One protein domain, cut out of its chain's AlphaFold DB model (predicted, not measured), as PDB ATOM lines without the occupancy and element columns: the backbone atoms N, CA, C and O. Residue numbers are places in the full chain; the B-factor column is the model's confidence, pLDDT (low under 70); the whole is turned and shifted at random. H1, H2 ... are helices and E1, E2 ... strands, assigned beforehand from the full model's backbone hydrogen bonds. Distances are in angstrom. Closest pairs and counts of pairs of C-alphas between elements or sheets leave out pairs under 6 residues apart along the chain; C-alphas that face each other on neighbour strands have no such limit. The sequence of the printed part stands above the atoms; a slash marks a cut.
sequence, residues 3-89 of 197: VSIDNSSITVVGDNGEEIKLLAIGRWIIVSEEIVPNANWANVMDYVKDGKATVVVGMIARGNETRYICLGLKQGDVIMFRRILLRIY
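AT A GLANCE: This is residues 3 to 89 of the 197 residues of an uncharacterized protein of Thaumarchaeota archaeon (UniProt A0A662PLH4). A strongly twisted sheet of five strands and a smaller sheet of three are partly face to face, a sandwich with crossed strands; the tip of the long E6 and E7 hairpin, residues 61 to 66, sticks out, and the short helix H1 packs on the larger sheet. The printed part has 87 residues, mostly strand, in the order E1 to E8, then H1. Both sheets are antiparallel: E5, E4, E8, E7, E6 and E1, E2, E3. The whole is compact, with a radius of gyration of the C-alphas of 12.7 A, and spans 40 by 27 by 24 A.

IN THESE COORDINATES: In the larger sheet, E5 is residues 35 to 40, E4 27 to 31, E8 78 to 81, E7 65 to 75 and E6 54 to 62; E7 measures 29.2 A and E6 26.0 A. E1 is residues 3 to 5, from C-alpha 3 at (-39.727, 36.069, -6.179), E2 9 to 13 and E3 19 to 23. H1, residues 83 to 88, ends with C-alpha 88 at (-48.032, 15.513, -21.808).

HOW THE PARTS SIT: E6, E7 and E8 form a meander, each strand the antiparallel neighbour of the one before, as do E1, E2 and E3. N 58 and O 69 are 2.8 A apart in the E6 and E7 hairpin, and E7 bends by 53 degrees at residue 72. Across E8 and E4, N 31 and O 79 are 2.8 A apart. The closest C-alphas of E3 and E7, Leu 23 and Ile 69, are 4.5 A apart. H1 is on the larger sheet, over E7, at a height over the sheet of 7.9 A; its O i to N i+4 pairs are within hydrogen-bond range.

THE WHOLE: The C-alphas of Glu 33 and Gly 63, the two farthest apart, are 42.0 A apart. The link E5 to E6, residues 41 to 53, is long. The printed part has no cut, and no printed residue is under 70 in pLDDT.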
ATOM      1  N   VAL A   3     -40.363  35.222  -7.212       97.25
ATOM      2  CA  VAL A   3     -39.727  36.069  -6.179       97.25
ATOM      3  C   VAL A   3     -38.248  35.753  -5.954       97.25
ATOM      4  O   VAL A   3     -37.572  36.462  -5.218       97.25
ATOM      5  N   SER A   4     -37.759  34.653  -6.526       97.12
ATOM      6  CA  SER A   4     -36.347  34.288  -6.490       97.12
ATOM      7  C   SER A   4     -36.037  33.343  -7.641       97.12
ATOM      8  O   SER A   4     -36.818  32.438  -7.953       97.12
ATOM      9  N   ILE A   5     -34.854  33.517  -8.221       97.62
ATOM     10  CA  ILE A   5     -34.329  32.717  -9.327       97.62
ATOM     11  C   ILE A   5     -32.914  32.286  -8.952       97.62
ATOM     12  O   ILE A   5     -32.116  33.094  -8.487       97.62
ATOM     13  N   ASP A   6     -32.618  31.005  -9.125       95.25
ATOM     14  CA  ASP A   6     -31.313  30.411  -8.841       95.25
ATOM     15  C   ASP A   6     -30.921  29.450  -9.973       95.25
ATOM     16  O   ASP A   6     -31.758  29.011 -10.767       95.25
ATOM     17  N   ASN A   7     -29.657  29.038 -10.010       95.38
ATOM     18  CA  ASN A   7     -29.068  28.124 -10.989       95.38
ATOM     19  C   ASN A   7     -29.738  26.738 -11.069       95.38
ATOM     20  O   ASN A   7     -29.394  25.929 -11.933       95.38
ATOM     21  N   SER A   8     -30.662  26.431 -10.158       95.81
ATOM     22  CA  SER A   8     -31.308  25.128 -10.051       95.81
ATOM     23  C   SER A   8     -32.809  25.188  -9.782       95.81
ATOM     24  O   SER A   8     -33.496  24.164  -9.898       95.81
ATOM     25  N   SER A   9     -33.348  26.363  -9.460       96.75
ATOM     26  CA  SER A   9     -34.731  26.507  -9.016       96.75
ATOM     27  C   SER A   9     -35.281  27.904  -9.242       96.75
ATOM     28  O   SER A   9     -34.528  28.864  -9.353       96.75
ATOM     29  N   ILE A  10     -36.604  27.997  -9.225       97.62
ATOM     30  CA  ILE A  10     -37.326  29.253  -9.042       97.62
ATOM     31  C   ILE A  10     -38.220  29.127  -7.815       97.62
ATOM     32  O   ILE A  10     -38.715  28.038  -7.514       97.62
ATOM     33  N   THR A  11     -38.452  30.235  -7.131       97.56
ATOM     34  CA  THR A  11     -39.434  30.321  -6.052       97.56
ATOM     35  C   THR A  11     -40.622  31.130  -6.536       97.56
ATOM     36  O   THR A  11     -40.462  32.237  -7.059       97.56
ATOM     37  N   VAL A  12     -41.816  30.568  -6.365       97.25
ATOM     38  CA  VAL A  12     -43.072  31.210  -6.745       97.25
ATOM     39  C   VAL A  12     -43.957  31.416  -5.529       97.25
ATOM     40  O   VAL A  12     -44.049  30.542  -4.676       97.25
ATOM     41  N   VAL A  13     -44.643  32.552  -5.488       96.12
ATOM     42  CA  VAL A  13     -45.730  32.832  -4.547       96.12
ATOM     43  C   VAL A  13     -47.045  32.747  -5.312       96.12
ATOM     44  O   VAL A  13     -47.235  33.482  -6.293       96.12
ATOM     45  N   GLY A  14     -47.909  31.810  -4.924       90.00
ATOM     46  CA  GLY A  14     -49.247  31.641  -5.494       90.00
ATOM     47  C   GLY A  14     -50.220  32.733  -5.047       90.00
ATOM     48  O   GLY A  14     -49.926  33.517  -4.146       90.00
ATOM     49  N   ASP A  15     -51.410  32.772  -5.646       85.62
ATOM     50  CA  ASP A  15     -52.448  33.757  -5.289       85.62
ATOM     51  C   ASP A  15     -52.968  33.571  -3.851       85.62
ATOM     52  O   ASP A  15     -53.477  34.506  -3.237       85.62
ATOM     53  N   ASN A  16     -52.803  32.369  -3.291       88.00
ATOM     54  CA  ASN A  16     -53.080  32.044  -1.892       88.00
ATOM     55  C   ASN A  16     -51.976  32.517  -0.920       88.00
ATOM     56  O   ASN A  16     -52.092  32.282   0.280       88.00
ATOM     57  N   GLY A  17     -50.907  33.146  -1.422       88.44
ATOM     58  CA  GLY A  17     -49.745  33.566  -0.637       88.44
ATOM     59  C   GLY A  17     -48.767  32.439  -0.298       88.44
ATOM     60  O   GLY A  17     -47.783  32.686   0.394       88.44
ATOM     61  N   GLU A  18     -49.006  31.212  -0.769       91.00
ATOM     62  CA  GLU A  18     -48.116  30.082  -0.521       91.00
ATOM     63  C   GLU A  18     -46.852  30.196  -1.372       91.00
ATOM     64  O   GLU A  18     -46.911  30.360  -2.594       91.00
ATOM     65  N   GLU A  19     -45.706  30.086  -0.707       94.94
ATOM     66  CA  GLU A  19     -44.401  30.074  -1.346       94.94
ATOM     67  C   GLU A  19     -43.972  28.636  -1.649       94.94
ATOM     68  O   GLU A  19     -43.862  27.793  -0.758       94.94
ATOM     69  N   ILE A  20     -43.703  28.353  -2.923       94.25
ATOM     70  CA  ILE A  20     -43.297  27.033  -3.394       94.25
ATOM     71  C   ILE A  20     -41.988  27.163  -4.167       94.25
ATOM     72  O   ILE A  20     -41.891  27.869  -5.175       94.25
ATOM     73  N   LYS A  21     -40.975  26.414  -3.728       96.25
ATOM     74  CA  LYS A  21     -39.717  26.256  -4.460       96.25
ATOM     75  C   LYS A  21     -39.854  25.155  -5.511       96.25
ATOM     76  O   LYS A  21     -40.176  24.009  -5.194       96.25
ATOM     77  N   LEU A  22     -39.570  25.492  -6.764       97.38
ATOM     78  CA  LEU A  22     -39.708  24.618  -7.924       97.38
ATOM     79  C   LEU A  22     -38.340  24.306  -8.526       97.38
ATOM     80  O   LEU A  22     -37.579  25.209  -8.869       97.38
ATOM     81  N   LEU A  23     -38.041  23.024  -8.738       97.06
ATOM     82  CA  LEU A  23     -36.825  22.621  -9.444       97.06
ATOM     83  C   LEU A  23     -36.894  23.020 -10.925       97.06
ATOM     84  O   LEU A  23     -37.805  22.619 -11.655       97.06
ATOM     85  N   ALA A  24     -35.884  23.756 -11.384       97.19
ATOM     86  CA  ALA A  24     -35.774  24.268 -12.748       97.19
ATOM     87  C   ALA A  24     -34.629  23.616 -13.550       97.19
ATOM     88  O   ALA A  24     -34.617  23.701 -14.773       97.19
ATOM     89  N   ILE A  25     -33.734  22.856 -12.905       95.69
ATOM     90  CA  ILE A  25     -32.600  22.169 -13.555       95.69
ATOM     91  C   ILE A  25     -32.974  21.360 -14.803       95.69
ATOM     92  O   ILE A  25     -33.972  20.641 -14.814       95.69
ATOM     93  N   GLY A  26     -32.120  21.364 -15.824       94.44
ATOM     94  CA  GLY A  26     -32.247  20.493 -16.992       94.44
ATOM     95  C   GLY A  26     -32.434  21.258 -18.295       94.44
ATOM     96  O   GLY A  26     -31.987  22.394 -18.426       94.44
ATOM     97  N   ARG A  27     -33.037  20.586 -19.282       96.31
ATOM     98  CA  ARG A  27     -33.137  21.072 -20.661       96.31
ATOM     99  C   ARG A  27     -34.485  21.728 -20.944       96.31
ATOM    100  O   ARG A  27     -35.531  21.112 -20.725       96.31
ATOM    101  N   TRP A  28     -34.420  22.930 -21.496       97.69
ATOM    102  CA  TRP A  28     -35.549  23.793 -21.815       97.69
ATOM    103  C   TRP A  28     -35.618  24.081 -23.310       97.69
ATOM    104  O   TRP A  28     -34.611  24.053 -24.017       97.69
ATOM    105  N   ILE A  29     -36.831  24.307 -23.793       97.19
ATOM    106  CA  ILE A  29     -37.097  25.004 -25.048       97.19
ATOM    107  C   ILE A  29     -37.575  26.393 -24.649       97.19
ATOM    108  O   ILE A  29     -38.411  26.503 -23.749       97.19
ATOM    109  N   ILE A  30     -37.026  27.411 -25.296       97.31
ATOM    110  CA  ILE A  30     -37.367  28.814 -25.072       97.31
ATOM    111  C   ILE A  30     -37.944  29.345 -26.366       97.31
ATOM    112  O   ILE A  30     -37.420  29.028 -27.428       97.31
ATOM    113  N   VAL A  31     -39.016  30.113 -26.257       97.00
ATOM    114  CA  VAL A  31     -39.578  30.928 -27.325       97.00
ATOM    115  C   VAL A  31     -39.505  32.369 -26.833       97.00
ATOM    116  O   VAL A  31     -40.052  32.691 -25.776       97.00
ATOM    117  N   SER A  32     -38.754  33.180 -27.565       95.62
ATOM    118  CA  SER A  32     -38.507  34.605 -27.330       95.62
ATOM    119  C   SER A  32     -38.273  35.272 -28.695       95.62
ATOM    120  O   SER A  32     -38.920  34.869 -29.661       95.62
ATOM    121  N   GLU A  33     -37.333  36.212 -28.822       94.06
ATOM    122  CA  GLU A  33     -36.885  36.734 -30.128       94.06
ATOM    123  C   GLU A  33     -36.408  35.606 -31.058       94.06
ATOM    124  O   GLU A  33     -36.731  35.581 -32.243       94.06
ATOM    125  N   GLU A  34     -35.752  34.589 -30.497       94.75
ATOM    126  CA  GLU A  34     -35.482  33.316 -31.160       94.75
ATOM    127  C   GLU A  34     -36.049  32.126 -30.370       94.75
ATOM    128  O   GLU A  34     -36.334  32.207 -29.165       94.75
ATOM    129  N   ILE A  35     -36.200  30.985 -31.050       95.50
ATOM    130  CA  ILE A  35     -36.402  29.693 -30.399       95.50
ATOM    131  C   ILE A  35     -35.047  29.068 -30.098       95.50
ATOM    132  O   ILE A  35     -34.340  28.640 -31.011       95.50
ATOM    133  N   VAL A  36     -34.740  28.898 -28.811       95.12
ATOM    134  CA  VAL A  36     -33.543  28.179 -28.358       95.12
ATOM    135  C   VAL A  36     -33.931  26.759 -27.945       95.12
ATOM    136  O   VAL A  36     -34.508  26.546 -26.868       95.12
ATOM    137  N   PRO A  37     -33.641  25.736 -28.766       92.38
ATOM    138  CA  PRO A  37     -33.954  24.367 -28.407       92.38
ATOM    139  C   PRO A  37     -32.913  23.806 -27.432       92.38
ATOM    140  O   PRO A  37     -31.709  23.927 -27.629       92.38
ATOM    141  N   ASN A  38     -33.373  23.043 -26.439       93.06
ATOM    142  CA  ASN A  38     -32.514  22.198 -25.597       93.06
ATOM    143  C   ASN A  38     -31.451  22.967 -24.773       93.06
ATOM    144  O   ASN A  38     -30.372  22.439 -24.470       93.06
ATOM    145  N   ALA A  39     -31.764  24.194 -24.366       95.19
ATOM    146  CA  ALA A  39     -30.893  25.012 -23.537       95.19
ATOM    147  C   ALA A  39     -30.828  24.491 -22.094       95.19
ATOM    148  O   ALA A  39     -31.809  23.969 -21.564       95.19
ATOM    149  N   ASN A  40     -29.663  24.589 -21.452       96.12
ATOM    150  CA  ASN A  40     -29.543  24.282 -20.026       96.12
ATOM    151  C   ASN A  40     -30.079  25.462 -19.214       96.12
ATOM    152  O   ASN A  40     -29.683  26.585 -19.500       96.12
ATOM    153  N   TRP A  41     -30.906  25.201 -18.198       96.88
ATOM    154  CA  TRP A  41     -31.430  26.208 -17.268       96.88
ATOM    155  C   TRP A  41     -30.380  27.227 -16.803       96.88
ATOM    156  O   TRP A  41     -30.631  28.422 -16.881       96.88
ATOM    157  N   ALA A  42     -29.188  26.777 -16.401       94.38
ATOM    158  CA  ALA A  42     -28.138  27.675 -15.910       94.38
ATOM    159  C   ALA A  42     -27.704  28.741 -16.937       94.38
ATOM    160  O   ALA A  42     -27.221  29.795 -16.547       94.38
ATOM    161  N   ASN A  43     -27.899  28.484 -18.234       93.19
ATOM    162  CA  ASN A  43     -27.554  29.416 -19.309       93.19
ATOM    163  C   ASN A  43     -28.720  30.336 -19.693       93.19
ATOM    164  O   ASN A  43     -28.548  31.218 -20.524       93.19
ATOM    165  N   VAL A  44     -29.924  30.064 -19.185       93.62
ATOM    166  CA  VAL A  44     -31.162  30.692 -19.665       93.62
ATOM    167  C   VAL A  44     -32.070  31.185 -18.550       93.62
ATOM    168  O   VAL A  44     -33.146  31.704 -18.821       93.62
ATOM    169  N   MET A  45     -31.642  31.053 -17.298       95.31
ATOM    170  CA  MET A  45     -32.348  31.618 -16.153       95.31
ATOM    171  C   MET A  45     -32.501  33.141 -16.273       95.31
ATOM    172  O   MET A  45     -33.477  33.685 -15.779       95.31
ATOM    173  N   ASP A  46     -31.598  33.809 -17.002       94.88
ATOM    174  CA  ASP A  46     -31.611  35.262 -17.195       94.88
ATOM    175  C   ASP A  46     -32.772  35.765 -18.065       94.88
ATOM    176  O   ASP A  46     -33.099  36.954 -17.995       94.88
ATOM    177  N   TYR A  47     -33.427  34.875 -18.824       95.12
ATOM    178  CA  TYR A  47     -34.687  35.169 -19.520       95.12
ATOM    179  C   TYR A  47     -35.859  35.357 -18.552       95.12
ATOM    180  O   TYR A  47     -36.882  35.929 -18.918       95.12
ATOM    181  N   VAL A  48     -35.723  34.863 -17.320       96.50
ATOM    182  CA  VAL A  48     -36.738  34.956 -16.278       96.50
ATOM    183  C   VAL A  48     -36.357  36.084 -15.330       96.50
ATOM    184  O   VAL A  48     -35.192  36.248 -14.966       96.50
ATOM    185  N   LYS A  49     -37.348  36.868 -14.918       96.56
ATOM    186  CA  LYS A  49     -37.202  37.939 -13.931       96.56
ATOM    187  C   LYS A  49     -38.194  37.747 -12.793       96.56
ATOM    188  O   LYS A  49     -39.211  37.061 -12.939       96.56
ATOM    189  N   ASP A  50     -37.921  38.394 -11.670       96.88
ATOM    190  CA  ASP A  50     -38.915  38.519 -10.610       96.88
ATOM    191  C   ASP A  50     -40.164  39.226 -11.153       96.88
ATOM    192  O   ASP A  50     -40.082  40.133 -11.986       96.88
ATOM    193  N   GLY A  51     -41.342  38.796 -10.701       96.25
ATOM    194  CA  GLY A  51     -42.615  39.383 -11.111       96.25
ATOM    195  C   GLY A  51     -43.655  38.380 -11.603       96.25
ATOM    196  O   GLY A  51     -43.650  37.189 -11.276       96.25
ATOM    197  N   LYS A  52     -44.658  38.889 -12.324       96.06
ATOM    198  CA  LYS A  52     -45.814  38.090 -12.748       96.06
ATOM    199  C   LYS A  52     -45.387  37.064 -13.797       96.06
ATOM    200  O   LYS A  52     -44.751  37.413 -14.784       96.06
ATOM    201  N   ALA A  53     -45.773  35.814 -13.581       96.50
ATOM    202  CA  ALA A  53     -45.565  34.718 -14.513       96.50
ATOM    203  C   ALA A  53     -46.632  33.647 -14.276       96.50
ATOM    204  O   ALA A  53     -47.118  33.492 -13.151       96.50
ATOM    205  N   THR A  54     -46.948  32.895 -15.323       96.62
ATOM    206  CA  THR A  54     -47.724  31.657 -15.234       96.62
ATOM    207  C   THR A  54     -46.750  30.490 -15.256       96.62
ATOM    208  O   THR A  54     -45.892  30.420 -16.133       96.62
ATOM    209  N   VAL A  55     -46.870  29.567 -14.301       96.38
ATOM    210  CA  VAL A  55     -45.957  28.426 -14.167       96.38
ATOM    211  C   VAL A  55     -46.746  27.125 -14.163       96.38
ATOM    212  O   VAL A  55     -47.731  26.986 -13.445       96.38
ATOM    213  N   VAL A  56     -46.292  26.152 -14.952       96.81
ATOM    214  CA  VAL A  56     -46.821  24.788 -14.944       96.81
ATOM    215  C   VAL A  56     -45.961  23.936 -14.027       96.81
ATOM    216  O   VAL A  56     -44.774  23.718 -14.289       96.81
ATOM    217  N   VAL A  57     -46.576  23.438 -12.959       95.38
ATOM    218  CA  VAL A  57     -45.906  22.666 -11.914       95.38
ATOM    219  C   VAL A  57     -46.155  21.174 -12.118       95.38
ATOM    220  O   VAL A  57     -47.285  20.733 -12.307       95.38
ATOM    221  N   GLY A  58     -45.084  20.390 -12.071       93.94
ATOM    222  CA  GLY A  58     -45.134  18.940 -11.923       93.94
ATOM    223  C   GLY A  58     -44.803  18.540 -10.492       93.94
ATOM    224  O   GLY A  58     -43.957  19.164  -9.852       93.94
ATOM    225  N   MET A  59     -45.427  17.472 -10.008       93.06
ATOM    226  CA  MET A  59     -45.169  16.916  -8.683       93.06
ATOM    227  C   MET A  59     -44.586  15.509  -8.821       93.06
ATOM    228  O   MET A  59     -45.126  14.676  -9.549       93.06
ATOM    229  N   ILE A  60     -43.488  15.236  -8.118       89.00
ATOM    230  CA  ILE A  60     -42.936  13.889  -7.963       89.00
ATOM    231  C   ILE A  60     -43.033  13.508  -6.491       89.00
ATOM    232  O   ILE A  60     -42.362  14.111  -5.655       89.00
ATOM    233  N   ALA A  61     -43.823  12.477  -6.198       90.62
ATOM    234  CA  ALA A  61     -43.878  11.850  -4.883       90.62
ATOM    235  C   ALA A  61     -43.015  10.576  -4.876       90.62
ATOM    236  O   ALA A  61     -43.169   9.706  -5.738       90.62
ATOM    237  N   ARG A  62     -42.087  10.463  -3.920       86.00
ATOM    238  CA  ARG A  62     -41.290   9.253  -3.656       86.00
ATOM    239  C   ARG A  62     -41.242   8.997  -2.151       86.00
ATOM    240  O   ARG A  62     -40.544   9.696  -1.423       86.00
ATOM    241  N   GLY A  63     -41.960   7.970  -1.695       87.06
ATOM    242  CA  GLY A  63     -42.112   7.703  -0.263       87.06
ATOM    243  C   GLY A  63     -42.752   8.904   0.436       87.06
ATOM    244  O   GLY A  63     -43.813   9.354   0.014       87.06
ATOM    245  N   ASN A  64     -42.069   9.449   1.445       86.38
ATOM    246  CA  ASN A  64     -42.523  10.627   2.194       86.38
ATOM    247  C   ASN A  64     -41.997  11.960   1.627       86.38
ATOM    248  O   ASN A  64     -42.287  13.014   2.187       86.38
ATOM    249  N   GLU A  65     -41.226  11.942   0.536       87.62
ATOM    250  CA  GLU A  65     -40.742  13.161  -0.113       87.62
ATOM    251  C   GLU A  65     -41.628  13.541  -1.300       87.62
ATOM    252  O   GLU A  65     -41.823  12.755  -2.232       87.62
ATOM    253  N   THR A  66     -42.096  14.789  -1.302       90.25
ATOM    254  CA  THR A  66     -42.723  15.421  -2.466       90.25
ATOM    255  C   THR A  66     -41.801  16.512  -2.987       90.25
ATOM    256  O   THR A  66     -41.358  17.374  -2.231       90.25
ATOM    257  N   ARG A  67     -41.494  16.476  -4.285       91.81
ATOM    258  CA  ARG A  67     -40.702  17.508  -4.963       91.81
ATOM    259  C   ARG A  67     -41.519  18.136  -6.076       91.81
ATOM    260  O   ARG A  67     -42.094  17.426  -6.903       91.81
ATOM    261  N   TYR A  68     -41.502  19.459  -6.124       95.44
ATOM    262  CA  TYR A  68     -42.145  20.233  -7.175       95.44
ATOM    263  C   TYR A  68     -41.131  20.639  -8.240       95.44
ATOM    264  O   TYR A  68     -39.982  20.984  -7.952       95.44
ATOM    265  N   ILE A  69     -41.551  20.570  -9.496       96.12
ATOM    266  CA  ILE A  69     -40.711  20.809 -10.666       96.12
ATOM    267  C   ILE A  69     -41.408  21.834 -11.548       96.12
ATOM    268  O   ILE A  69     -42.577  21.671 -11.889       96.12
ATOM    269  N   CYS A  70     -40.673  22.854 -11.976       97.25
ATOM    270  CA  CYS A  70     -41.134  23.764 -13.012       97.25
ATOM    271  C   CYS A  70     -41.057  23.036 -14.362       97.25
ATOM    272  O   CYS A  70     -39.964  22.687 -14.821       97.25
ATOM    273  N   LEU A  71     -42.204  22.764 -14.987       97.44
ATOM    274  CA  LEU A  71     -42.290  22.104 -16.295       97.44
ATOM    275  C   LEU A  71     -42.495  23.093 -17.444       97.44
ATOM    276  O   LEU A  71     -42.065  22.809 -18.563       97.44
ATOM    277  N   GLY A  72     -43.128  24.232 -17.164       97.75
ATOM    278  CA  GLY A  72     -43.370  25.312 -18.114       97.75
ATOM    279  C   GLY A  72     -43.495  26.653 -17.403       97.75
ATOM    280  O   GLY A  72     -43.868  26.690 -16.235       97.75
ATOM    281  N   LEU A  73     -43.169  27.733 -18.098       97.38
ATOM    282  CA  LEU A  73     -43.168  29.099 -17.599       97.38
ATOM    283  C   LEU A  73     -43.545  30.036 -18.746       97.38
ATOM    284  O   LEU A  73     -43.047  29.880 -19.858       97.38
ATOM    285  N   LYS A  74     -44.422  31.001 -18.479       97.69
ATOM    286  CA  LYS A  74     -44.722  32.118 -19.377       97.69
ATOM    287  C   LYS A  74     -44.634  33.426 -18.603       97.69
ATOM    288  O   LYS A  74     -45.314  33.579 -17.586       97.69
ATOM    289  N   GLN A  75     -43.824  34.355 -19.093       96.44
ATOM    290  CA  GLN A  75     -43.633  35.679 -18.510       96.44
ATOM    291  C   GLN A  75     -43.523  36.712 -19.634       96.44
ATOM    292  O   GLN A  75     -42.518  36.762 -20.336       96.44
ATOM    293  N   GLY A  76     -44.570  37.523 -19.812       94.56
ATOM    294  CA  GLY A  76     -44.681  38.387 -20.991       94.56
ATOM    295  C   GLY A  76     -44.635  37.553 -22.272       94.56
ATOM    296  O   GLY A  76     -45.373  36.568 -22.387       94.56
ATOM    297  N   ASP A  77     -43.723  37.921 -23.168       92.94
ATOM    298  CA  ASP A  77     -43.497  37.256 -24.457       92.94
ATOM    299  C   ASP A  77     -42.527  36.066 -24.360       92.94
ATOM    300  O   ASP A  77     -42.396  35.282 -25.298       92.94
ATOM    301  N   VAL A  78     -41.882  35.872 -23.202       96.75
ATOM    302  CA  VAL A  78     -41.000  34.724 -22.969       96.75
ATOM    303  C   VAL A  78     -41.831  33.509 -22.574       96.75
ATOM    304  O   VAL A  78     -42.522  33.495 -21.547       96.75
ATOM    305  N   ILE A  79     -41.705  32.443 -23.360       97.88
ATOM    306  CA  ILE A  79     -42.269  31.129 -23.062       97.88
ATOM    307  C   ILE A  79     -41.127  30.129 -22.919       97.88
ATOM    308  O   ILE A  79     -40.278  29.989 -23.792       97.88
ATOM    309  N   MET A  80     -41.131  29.368 -21.832       97.88
ATOM    310  CA  MET A  80     -40.172  28.299 -21.593       97.88
ATOM    311  C   MET A  80     -40.915  27.022 -21.237       97.88
ATOM    312  O   MET A  80     -41.799  27.019 -20.383       97.88
ATOM    313  N   PHE A  81     -40.539  25.897 -21.827       97.25
ATOM    314  CA  PHE A  81     -41.075  24.604 -21.411       97.25
ATOM    315  C   PHE A  81     -40.074  23.476 -21.589       97.25
ATOM    316  O   PHE A  81     -39.220  23.460 -22.479       97.25
ATOM    317  N   ARG A  82     -40.201  22.465 -20.735       95.88
ATOM    318  CA  ARG A  82     -39.486  21.204 -20.905       95.88
ATOM    319  C   ARG A  82     -40.149  20.389 -22.006       95.88
ATOM    320  O   ARG A  82     -41.371  20.343 -22.115       95.88
ATOM    321  N   ARG A  83     -39.355  19.606 -22.739       92.94
ATOM    322  CA  ARG A  83     -39.860  18.672 -23.766       92.94
ATOM    323  C   ARG A  83     -40.947  17.720 -23.255       92.94
ATOM    324  O   ARG A  83     -41.848  17.364 -24.005       92.94
ATOM    325  N   ILE A  84     -40.873  17.308 -21.986       94.38
ATOM    326  CA  ILE A  84     -41.893  16.437 -21.389       94.38
ATOM    327  C   ILE A  84     -43.273  17.104 -21.356       94.38
ATOM    328  O   ILE A  84     -44.271  16.414 -21.532       94.38
ATOM    329  N   LEU A  85     -43.333  18.433 -21.215       95.69
ATOM    330  CA  LEU A  85     -44.584  19.184 -21.224       95.69
ATOM    331  C   LEU A  85     -45.283  19.069 -22.582       95.69
ATOM    332  O   LEU A  85     -46.476  18.782 -22.626       95.69
ATOM    333  N   LEU A  86     -44.523  19.180 -23.679       94.94
ATOM    334  CA  LEU A  86     -45.052  18.980 -25.031       94.94
ATOM    335  C   LEU A  86     -45.647  17.579 -25.208       94.94
ATOM    336  O   LEU A  86     -46.696  17.423 -25.818       94.94
ATOM    337  N   ARG A  87     -44.998  16.554 -24.642       94.44
ATOM    338  CA  ARG A  87     -45.496  15.172 -24.697       94.44
ATOM    339  C   ARG A  87     -46.773  14.983 -23.874       94.44
ATOM    340  O   ARG A  87     -47.660  14.266 -24.320       94.44
ATOM    341  N   ILE A  88     -46.854  15.590 -22.688       95.31
ATOM    342  CA  ILE A  88     -48.032  15.513 -21.808       95.31
ATOM    343  C   ILE A  88     -49.245  16.164 -22.479       95.31
ATOM    344  O   ILE A  88     -50.332  15.589 -22.481       95.31
ATOM    345  N   TYR A  89     -49.047  17.337 -23.081       97.44
ATOM    346  CA  TYR A  89     -50.111  18.113 -23.711       97.44
ATOM    347  C   TYR A  89     -50.283  17.843 -25.209       97.44
ATOM    348  O   TYR A  89     -51.032  18.557 -25.870       97.44
TER     349      TYR A  89